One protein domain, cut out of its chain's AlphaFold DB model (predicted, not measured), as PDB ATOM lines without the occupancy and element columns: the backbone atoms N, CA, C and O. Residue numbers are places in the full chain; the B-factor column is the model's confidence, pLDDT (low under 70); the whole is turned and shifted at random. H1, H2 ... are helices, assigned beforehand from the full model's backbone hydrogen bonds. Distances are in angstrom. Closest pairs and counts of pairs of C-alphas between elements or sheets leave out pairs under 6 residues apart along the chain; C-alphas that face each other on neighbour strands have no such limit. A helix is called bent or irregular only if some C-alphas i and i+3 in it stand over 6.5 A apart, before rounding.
ATOM      1  N   ARG A   2      30.052  45.357   4.520       94.38
ATOM      2  CA  ARG A   2      29.031  44.293   4.329       94.38
ATOM      3  C   ARG A   2      29.528  43.089   3.533       94.38
ATOM      4  O   ARG A   2      29.318  41.971   3.971       94.38
ATOM      5  N   SER A   3      30.233  43.304   2.423       93.06
ATOM      6  CA  SER A   3      30.764  42.203   1.607       93.06
ATOM      7  C   SER A   3      31.781  41.336   2.358       93.06
ATOM      8  O   SER A   3      31.766  40.123   2.213       93.06
ATOM      9  N   ILE A   4      32.624  41.949   3.198       93.31
ATOM     10  CA  ILE A   4      33.605  41.235   4.029       93.31
ATOM     11  C   ILE A   4      32.876  40.417   5.095       93.31
ATOM     12  O   ILE A   4      33.151  39.234   5.245       93.31
ATOM     13  N   GLN A   5      31.898  41.017   5.779       93.94
ATOM     14  CA  GLN A   5      31.069  40.312   6.757       93.94
ATOM     15  C   GLN A   5      30.293  39.155   6.119       93.94
ATOM     16  O   GLN A   5      30.329  38.046   6.631       93.94
ATOM     17  N   ALA A   6      29.650  39.379   4.973       93.75
ATOM     18  CA  ALA A   6      28.894  38.351   4.262       93.75
ATOM     19  C   ALA A   6      29.772  37.164   3.839       93.75
ATOM     20  O   ALA A   6      29.276  36.045   3.761       93.75
ATOM     21  N   TRP A   7      31.057  37.410   3.575       92.94
ATOM     22  CA  TRP A   7      32.025  36.375   3.240       92.94
ATOM     23  C   TRP A   7      32.581  35.655   4.475       92.94
ATOM     24  O   TRP A   7      32.584  34.429   4.509       92.94
ATOM     25  N   LYS A   8      33.049  36.392   5.488       92.06
ATOM     26  CA  LYS A   8      33.763  35.811   6.633       92.06
ATOM     27  C   LYS A   8      32.822  35.305   7.732       92.06
ATOM     28  O   LYS A   8      33.060  34.214   8.244       92.06
ATOM     29  N   MET A   9      31.740  36.023   8.070       93.12
ATOM     30  CA  MET A   9      30.834  35.670   9.184       93.12
ATOM     31  C   MET A   9      30.311  34.222   9.149       93.12
ATOM     32  O   MET A   9      30.328  33.596  10.209       93.12
ATOM     33  N   PRO A  10      29.906  33.639   7.996       91.38
ATOM     34  CA  PRO A  10      29.451  32.244   7.947       91.38
ATOM     35  C   PRO A  10      30.484  31.227   8.456       91.38
ATOM     36  O   PRO A  10      30.111  30.171   8.953       91.38
ATOM     37  N   SER A  11      31.776  31.558   8.357       87.94
ATOM     38  CA  SER A  11      32.901  30.725   8.811       87.94
ATOM     39  C   SER A  11      33.451  31.086  10.198       87.94
ATOM     40  O   SER A  11      34.456  30.524  10.628       87.94
ATOM     41  N   THR A  12      32.831  32.034  10.906       85.38
ATOM     42  CA  THR A  12      33.297  32.462  12.235       85.38
ATOM     43  C   THR A  12      32.800  31.552  13.356       85.38
ATOM     44  O   THR A  12      31.948  30.686  13.164       85.38
ATOM     45  N   LYS A  13      33.336  31.754  14.566       81.62
ATOM     46  CA  LYS A  13      32.839  31.081  15.772       81.62
ATOM     47  C   LYS A  13      31.383  31.474  16.039       81.62
ATOM     48  O   LYS A  13      31.017  32.635  15.856       81.62
ATOM     49  N   SER A  14      30.591  30.529  16.551       76.50
ATOM     50  CA  SER A  14      29.155  30.707  16.833       76.50
ATOM     51  C   SER A  14      28.837  31.951  17.662       76.50
ATOM     52  O   SER A  14      27.811  32.587  17.440       76.50
ATOM     53  N   ASP A  15      29.732  32.338  18.573       80.56
ATOM     54  CA  ASP A  15      29.522  33.462  19.491       80.56
ATOM     55  C   ASP A  15      29.394  34.818  18.774       80.56
ATOM     56  O   ASP A  15      28.794  35.751  19.308       80.56
ATOM     57  N   HIS A  16      29.905  34.933  17.545       81.50
ATOM     58  CA  HIS A  16      29.774  36.142  16.727       81.50
ATOM     59  C   HIS A  16      28.432  36.240  15.987       81.50
ATOM     60  O   HIS A  16      28.137  37.276  15.392       81.50
ATOM     61  N   LEU A  17      27.607  35.188  16.034       85.06
ATOM     62  CA  LEU A  17      26.320  35.103  15.340       85.06
ATOM     63  C   LEU A  17      25.114  35.308  16.270       85.06
ATOM     64  O   LEU A  17      23.980  35.238  15.810       85.06
ATOM     65  N   ASN A  18      25.336  35.601  17.556       86.00
ATOM     66  CA  ASN A  18      24.277  35.733  18.567       86.00
ATOM     67  C   ASN A  18      23.195  36.776  18.223       86.00
ATOM     68  O   ASN A  18      22.034  36.616  18.604       86.00
ATOM     69  N   ASP A  19      23.571  37.829  17.497       87.69
ATOM     70  CA  ASP A  19      22.662  38.908  17.091       87.69
ATOM     71  C   ASP A  19      22.013  38.671  15.714       87.69
ATOM     72  O   ASP A  19      21.126  39.427  15.301       87.69
ATOM     73  N   VAL A  20      22.435  37.627  14.993       90.12
ATOM     74  CA  VAL A  20      21.877  37.275  13.686       90.12
ATOM     75  C   VAL A  20      20.510  36.635  13.902       90.12
ATOM     76  O   VAL A  20      20.375  35.595  14.542       90.12
ATOM     77  N   TRP A  21      19.471  37.266  13.361       91.12
ATOM     78  CA  TRP A  21      18.128  36.698  13.380       91.12
ATOM     79  C   TRP A  21      17.948  35.654  12.285       91.12
ATOM     80  O   TRP A  21      18.580  35.706  11.230       91.12
ATOM     81  N   LEU A  22      17.017  34.735  12.529       90.50
ATOM     82  CA  LEU A  22      16.586  33.769  11.530       90.50
ATOM     83  C   LEU A  22      15.912  34.499  10.356       90.50
ATOM     84  O   LEU A  22      15.157  35.452  10.565       90.50
ATOM     85  N   LEU A  23      16.200  34.045   9.134       87.62
ATOM     86  CA  LEU A  23      15.662  34.551   7.870       87.62
ATOM     87  C   LEU A  23      14.199  35.043   7.973       87.62
ATOM     88  O   LEU A  23      13.357  34.398   8.599       87.62
ATOM     89  N   GLU A  24      13.915  36.199   7.357       77.56
ATOM     90  CA  GLU A  24      12.581  36.836   7.283       77.56
ATOM     91  C   GLU A  24      11.939  37.235   8.628       77.56
ATOM     92  O   GLU A  24      10.829  37.759   8.649       77.56
ATOM     93  N   ASN A  25      12.649  37.091   9.751       83.44
ATOM     94  CA  ASN A  25      12.175  37.491  11.076       83.44
ATOM     95  C   ASN A  25      13.102  38.551  11.690       83.44
ATOM     96  O   ASN A  25      13.842  38.257  12.635       83.44
ATOM     97  N   PRO A  26      13.100  39.793  11.164       81.62
ATOM     98  CA  PRO A  26      14.048  40.813  11.582       81.62
ATOM     99  C   PRO A  26      13.990  41.041  13.092       81.62
ATOM    100  O   PRO A  26      12.920  41.218  13.673       81.62
ATOM    101  N   ARG A  27      15.174  41.085  13.718       82.50
ATOM    102  CA  ARG A  27      15.400  41.340  15.154       82.50
ATOM    103  C   ARG A  27      14.952  40.223  16.106       82.50
ATOM    104  O   ARG A  27      15.054  40.401  17.319       82.50
ATOM    105  N   LYS A  28      14.502  39.069  15.597       88.62
ATOM    106  CA  LYS A  28      14.162  37.903  16.421       88.62
ATOM    107  C   LYS A  28      15.330  36.915  16.490       88.62
ATOM    108  O   LYS A  28      15.566  36.152  15.561       88.62
ATOM    109  N   THR A  29      16.035  36.903  17.621       85.69
ATOM    110  CA  THR A  29      17.213  36.039  17.857       85.69
ATOM    111  C   THR A  29      16.899  34.743  18.613       85.69
ATOM    112  O   THR A  29      17.743  33.860  18.706       85.69
ATOM    113  N   LYS A  30      15.675  34.588  19.139       88.56
ATOM    114  CA  LYS A  30      15.190  33.349  19.770       88.56
ATOM    115  C   LYS A  30      14.099  32.726  18.914       88.56
ATOM    116  O   LYS A  30      13.124  33.406  18.596       88.56
ATOM    117  N   PHE A  31      14.235  31.447  18.593       88.44
ATOM    118  CA  PHE A  31      13.309  30.722  17.726       88.44
ATOM    119  C   PHE A  31      13.026  29.318  18.266       88.44
ATOM    120  O   PHE A  31      13.855  28.697  18.929       88.44
ATOM    121  N   SER A  32      11.819  28.837  17.995       91.12
ATOM    122  CA  SER A  32      11.364  27.483  18.301       91.12
ATOM    123  C   SER A  32      11.688  26.510  17.161       91.12
ATOM    124  O   SER A  32      11.892  26.913  16.017       91.12
ATOM    125  N   ILE A  33      11.665  25.204  17.442       91.31
ATOM    126  CA  ILE A  33      11.834  24.168  16.406       91.31
ATOM    127  C   ILE A  33      10.756  24.269  15.319       91.31
ATOM    128  O   ILE A  33      11.047  24.054  14.145       91.31
ATOM    129  N   GLN A  34       9.530  24.653  15.684       91.19
ATOM    130  CA  GLN A  34       8.444  24.869  14.727       91.19
ATOM    131  C   GLN A  34       8.796  25.953  13.697       91.19
ATOM    132  O   GLN A  34       8.506  25.799  12.514       91.19
ATOM    133  N   GLU A  35       9.464  27.024  14.126       89.75
ATOM    134  CA  GLU A  35       9.899  28.112  13.243       89.75
ATOM    135  C   GLU A  35      11.094  27.723  12.377       89.75
ATOM    136  O   GLU A  35      11.241  28.236  11.276       89.75
ATOM    137  N   ILE A  36      11.936  26.796  12.827       90.69
ATOM    138  CA  ILE A  36      13.008  26.247  11.988       90.69
ATOM    139  C   ILE A  36      12.428  25.271  10.950       90.69
ATOM    140  O   ILE A  36      12.902  25.215   9.817       90.69
ATOM    141  N   TYR A  37      11.364  24.535  11.294       92.81
ATOM    142  CA  TYR A  37      10.748  23.514  10.437       92.81
ATOM    143  C   TYR A  37      10.225  24.055   9.092       92.81
ATOM    144  O   TYR A  37      10.142  23.310   8.108       92.81
ATOM    145  N   GLN A  38       9.912  25.352   9.002       91.88
ATOM    146  CA  GLN A  38       9.549  25.983   7.728       91.88
ATOM    147  C   GLN A  38      10.695  25.937   6.700       91.88
ATOM    148  O   GLN A  38      10.439  25.879   5.501       91.88
ATOM    149  N   PHE A  39      11.947  25.847   7.164       93.38
ATOM    150  CA  PHE A  39      13.154  25.753   6.341       93.38
ATOM    151  C   PHE A  39      13.676  24.315   6.187       93.38
ATOM    152  O   PHE A  39      14.797  24.122   5.731       93.38
ATOM    153  N   ARG A  40      12.889  23.285   6.534       93.94
ATOM    154  CA  ARG A  40      13.328  21.870   6.579       93.94
ATOM    155  C   ARG A  40      13.904  21.298   5.276       93.94
ATOM    156  O   ARG A  40      14.553  20.261   5.309       93.94
ATOM    157  N   SER A  41      13.609  21.911   4.131       95.31
ATOM    158  CA  SER A  41      14.137  21.504   2.823       95.31
ATOM    159  C   SER A  41      15.437  22.221   2.446       95.31
ATOM    160  O   SER A  41      16.004  21.926   1.398       95.31
ATOM    161  N   MET A  42      15.885  23.187   3.251       95.25
ATOM    162  CA  MET A  42      17.147  23.894   3.062       95.25
ATOM    163  C   MET A  42      18.266  23.217   3.845       95.25
ATOM    164  O   MET A  42      18.048  22.679   4.930       95.25
ATOM    165  N   LYS A  43      19.486  23.302   3.313       95.38
ATOM    166  CA  LYS A  43      20.680  22.982   4.090       95.38
ATOM    167  C   LYS A  43      20.861  24.012   5.203       95.38
ATOM    168  O   LYS A  43      20.500  25.181   5.044       95.38
ATOM    169  N   VAL A  44      21.424  23.573   6.324       91.44
ATOM    170  CA  VAL A  44      21.663  24.439   7.486       91.44
ATOM    171  C   VAL A  44      22.629  25.566   7.114       91.44
ATOM    172  O   VAL A  44      22.404  26.713   7.485       91.44
ATOM    173  N   GLU A  45      23.642  25.262   6.309       92.50
ATOM    174  CA  GLU A  45      24.630  26.220   5.815       92.50
ATOM    175  C   GLU A  45      23.962  27.326   4.984       92.50
ATOM    176  O   GLU A  45      24.156  28.511   5.254       92.50
ATOM    177  N   ASP A  46      23.080  26.951   4.049       94.00
ATOM    178  CA  ASP A  46      22.332  27.907   3.223       94.00
ATOM    179  C   ASP A  46      21.418  28.799   4.078       94.00
ATOM    180  O   ASP A  46      21.249  29.989   3.796       94.00
ATOM    181  N   LEU A  47      20.802  28.232   5.124       93.12
ATOM    182  CA  LEU A  47      19.967  28.981   6.061       93.12
ATOM    183  C   LEU A  47      20.788  30.017   6.833       93.12
ATOM    184  O   LEU A  47      20.347  31.163   6.958       93.12
ATOM    185  N   ILE A  48      21.974  29.637   7.313       92.19
ATOM    186  CA  ILE A  48      22.897  30.530   8.022       92.19
ATOM    187  C   ILE A  48      23.352  31.657   7.095       92.19
ATOM    188  O   ILE A  48      23.197  32.828   7.440       92.19
ATOM    189  N   GLU A  49      23.839  31.341   5.893       93.75
ATOM    190  CA  GLU A  49      24.305  32.352   4.939       93.75
ATOM    191  C   GLU A  49      23.209  33.348   4.556       93.75
ATOM    192  O   GLU A  49      23.443  34.560   4.520       93.75
ATOM    193  N   LYS A  50      21.996  32.858   4.272       94.38
ATOM    194  CA  LYS A  50      20.855  33.721   3.946       94.38
ATOM    195  C   LYS A  50      20.447  34.590   5.131       94.38
ATOM    196  O   LYS A  50      20.155  35.769   4.937       94.38
ATOM    197  N   SER A  51      20.461  34.037   6.343       93.69
ATOM    198  CA  SER A  51      20.150  34.778   7.570       93.69
ATOM    199  C   SER A  51      21.177  35.883   7.826       93.69
ATOM    200  O   SER A  51      20.794  37.020   8.080       93.69
ATOM    201  N   ILE A  52      22.472  35.598   7.648       94.62
ATOM    202  CA  ILE A  52      23.551  36.594   7.748       94.62
ATOM    203  C   ILE A  52      23.382  37.689   6.692       94.62
ATOM    204  O   ILE A  52      23.433  38.869   7.030       94.62
ATOM    205  N   LYS A  53      23.154  37.335   5.421       94.00
ATOM    206  CA  LYS A  53      22.946  38.327   4.349       94.00
ATOM    207  C   LYS A  53      21.755  39.235   4.666       94.00
ATOM    208  O   LYS A  53      21.909  40.453   4.666       94.00
ATOM    209  N   SER A  54      20.623  38.640   5.044       93.69
ATOM    210  CA  SER A  54      19.436  39.382   5.473       93.69
ATOM    211  C   SER A  54      19.732  40.275   6.679       93.69
ATOM    212  O   SER A  54      19.335  41.432   6.680       93.69
ATOM    213  N   TYR A  55      20.472  39.796   7.679       93.62
ATOM    214  CA  TYR A  55      20.902  40.596   8.826       93.62
ATOM    215  C   TYR A  55      21.733  41.822   8.414       93.62
ATOM    216  O   TYR A  55      21.484  42.935   8.887       93.62
ATOM    217  N   LEU A  56      22.695  41.635   7.504       94.00
ATOM    218  CA  LEU A  56      23.614  42.679   7.040       94.00
ATOM    219  C   LEU A  56      22.929  43.789   6.233       94.00
ATOM    220  O   LEU A  56      23.403  44.931   6.265       94.00
ATOM    221  N   ASP A  57      21.804  43.499   5.577       92.50
ATOM    222  CA  ASP A  57      21.007  44.502   4.856       92.50
ATOM    223  C   ASP A  57      20.446  45.585   5.789       92.50
ATOM    224  O   ASP A  57      20.273  46.737   5.387       92.50
ATOM    225  N   PHE A  58      20.245  45.255   7.068       91.19
ATOM    226  CA  PHE A  58      19.772  46.193   8.088       91.19
ATOM    227  C   PHE A  58      20.909  46.865   8.867       91.19
ATOM    228  O   PHE A  58      20.659  47.786   9.647       91.19
ATOM    229  N   GLN A  59      22.160  46.441   8.669       91.81
ATOM    230  CA  GLN A  59      23.300  47.030   9.367       91.81
ATOM    231  C   GLN A  59      23.690  48.367   8.749       91.81
ATOM    232  O   GLN A  59      23.708  48.523   7.530       91.81
ATOM    233  N   SER A  60      24.052  49.334   9.588       91.19
ATOM    234  CA  SER A  60      24.630  50.619   9.182       91.19
ATOM    235  C   SER A  60      25.901  50.882   9.981       91.19
ATOM    236  O   SER A  60      25.948  50.571  11.165       91.19
TER     237      SER A  60
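What this domain is: This is residues 2 to 60 of the 145 residues of an uncharacterized protein of Robiginitalea biformata (strain ATCC BAA-864 / HTCC2501 / KCTC 12146) (UniProt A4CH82). The longest helix, H4, packs side by side with H1, running opposite ways; the short H2 sits near H1, and the short H3 lies away from the pair, reached by a long loop, residues 18 to 32. The printed part has 59 residues with four named helices, H1 to H4 in chain order, and no named strand: all helix. It is compact, with a radius of gyration of the C-alphas of 11.1 A and spans of 31 by 21 by 19 A.

Where its parts are: H4, residues 44 to 57, is 20.2 A long, from C-alpha 44 at (21.663, 24.439, 7.486) to C-alpha 57 at (21.007, 44.502, 4.856). H1, residues 2 to 11, is 14.8 A long and begins at (29.031, 44.293, 4.329); it is only just irregular, C-alphas 7 and 10 being 6.8 A apart. H2 is residues 14 to 17, 5.4 A; H3 is residues 33 to 37, 6.1 A.

How they stand to each other: H4 touches H1 at a shallow tilt of 27 degrees, opposite ways; their closest C-alphas, Lys 53 and Ala 6, are 5.9 A apart. H1 and H2 are close but not clearly touching, the closest C-alphas, Met 9 and His 16, 7.6 A apart. H2 and H4 are only just apart, 8.2 A at the closest. H3 is apart from H1, H2 and H4. In H3 and H4 every O i to N i+4 pair is within hydrogen-bond range, in H1 4 of 6; H2 is too short for such a pair.

The domain as a whole: The farthest C-alphas, Ile 4 and Gln 34, are 31.9 A apart. The printed part has no cut; the link H2 to H3 is long. No printed residue has pLDDT under 70.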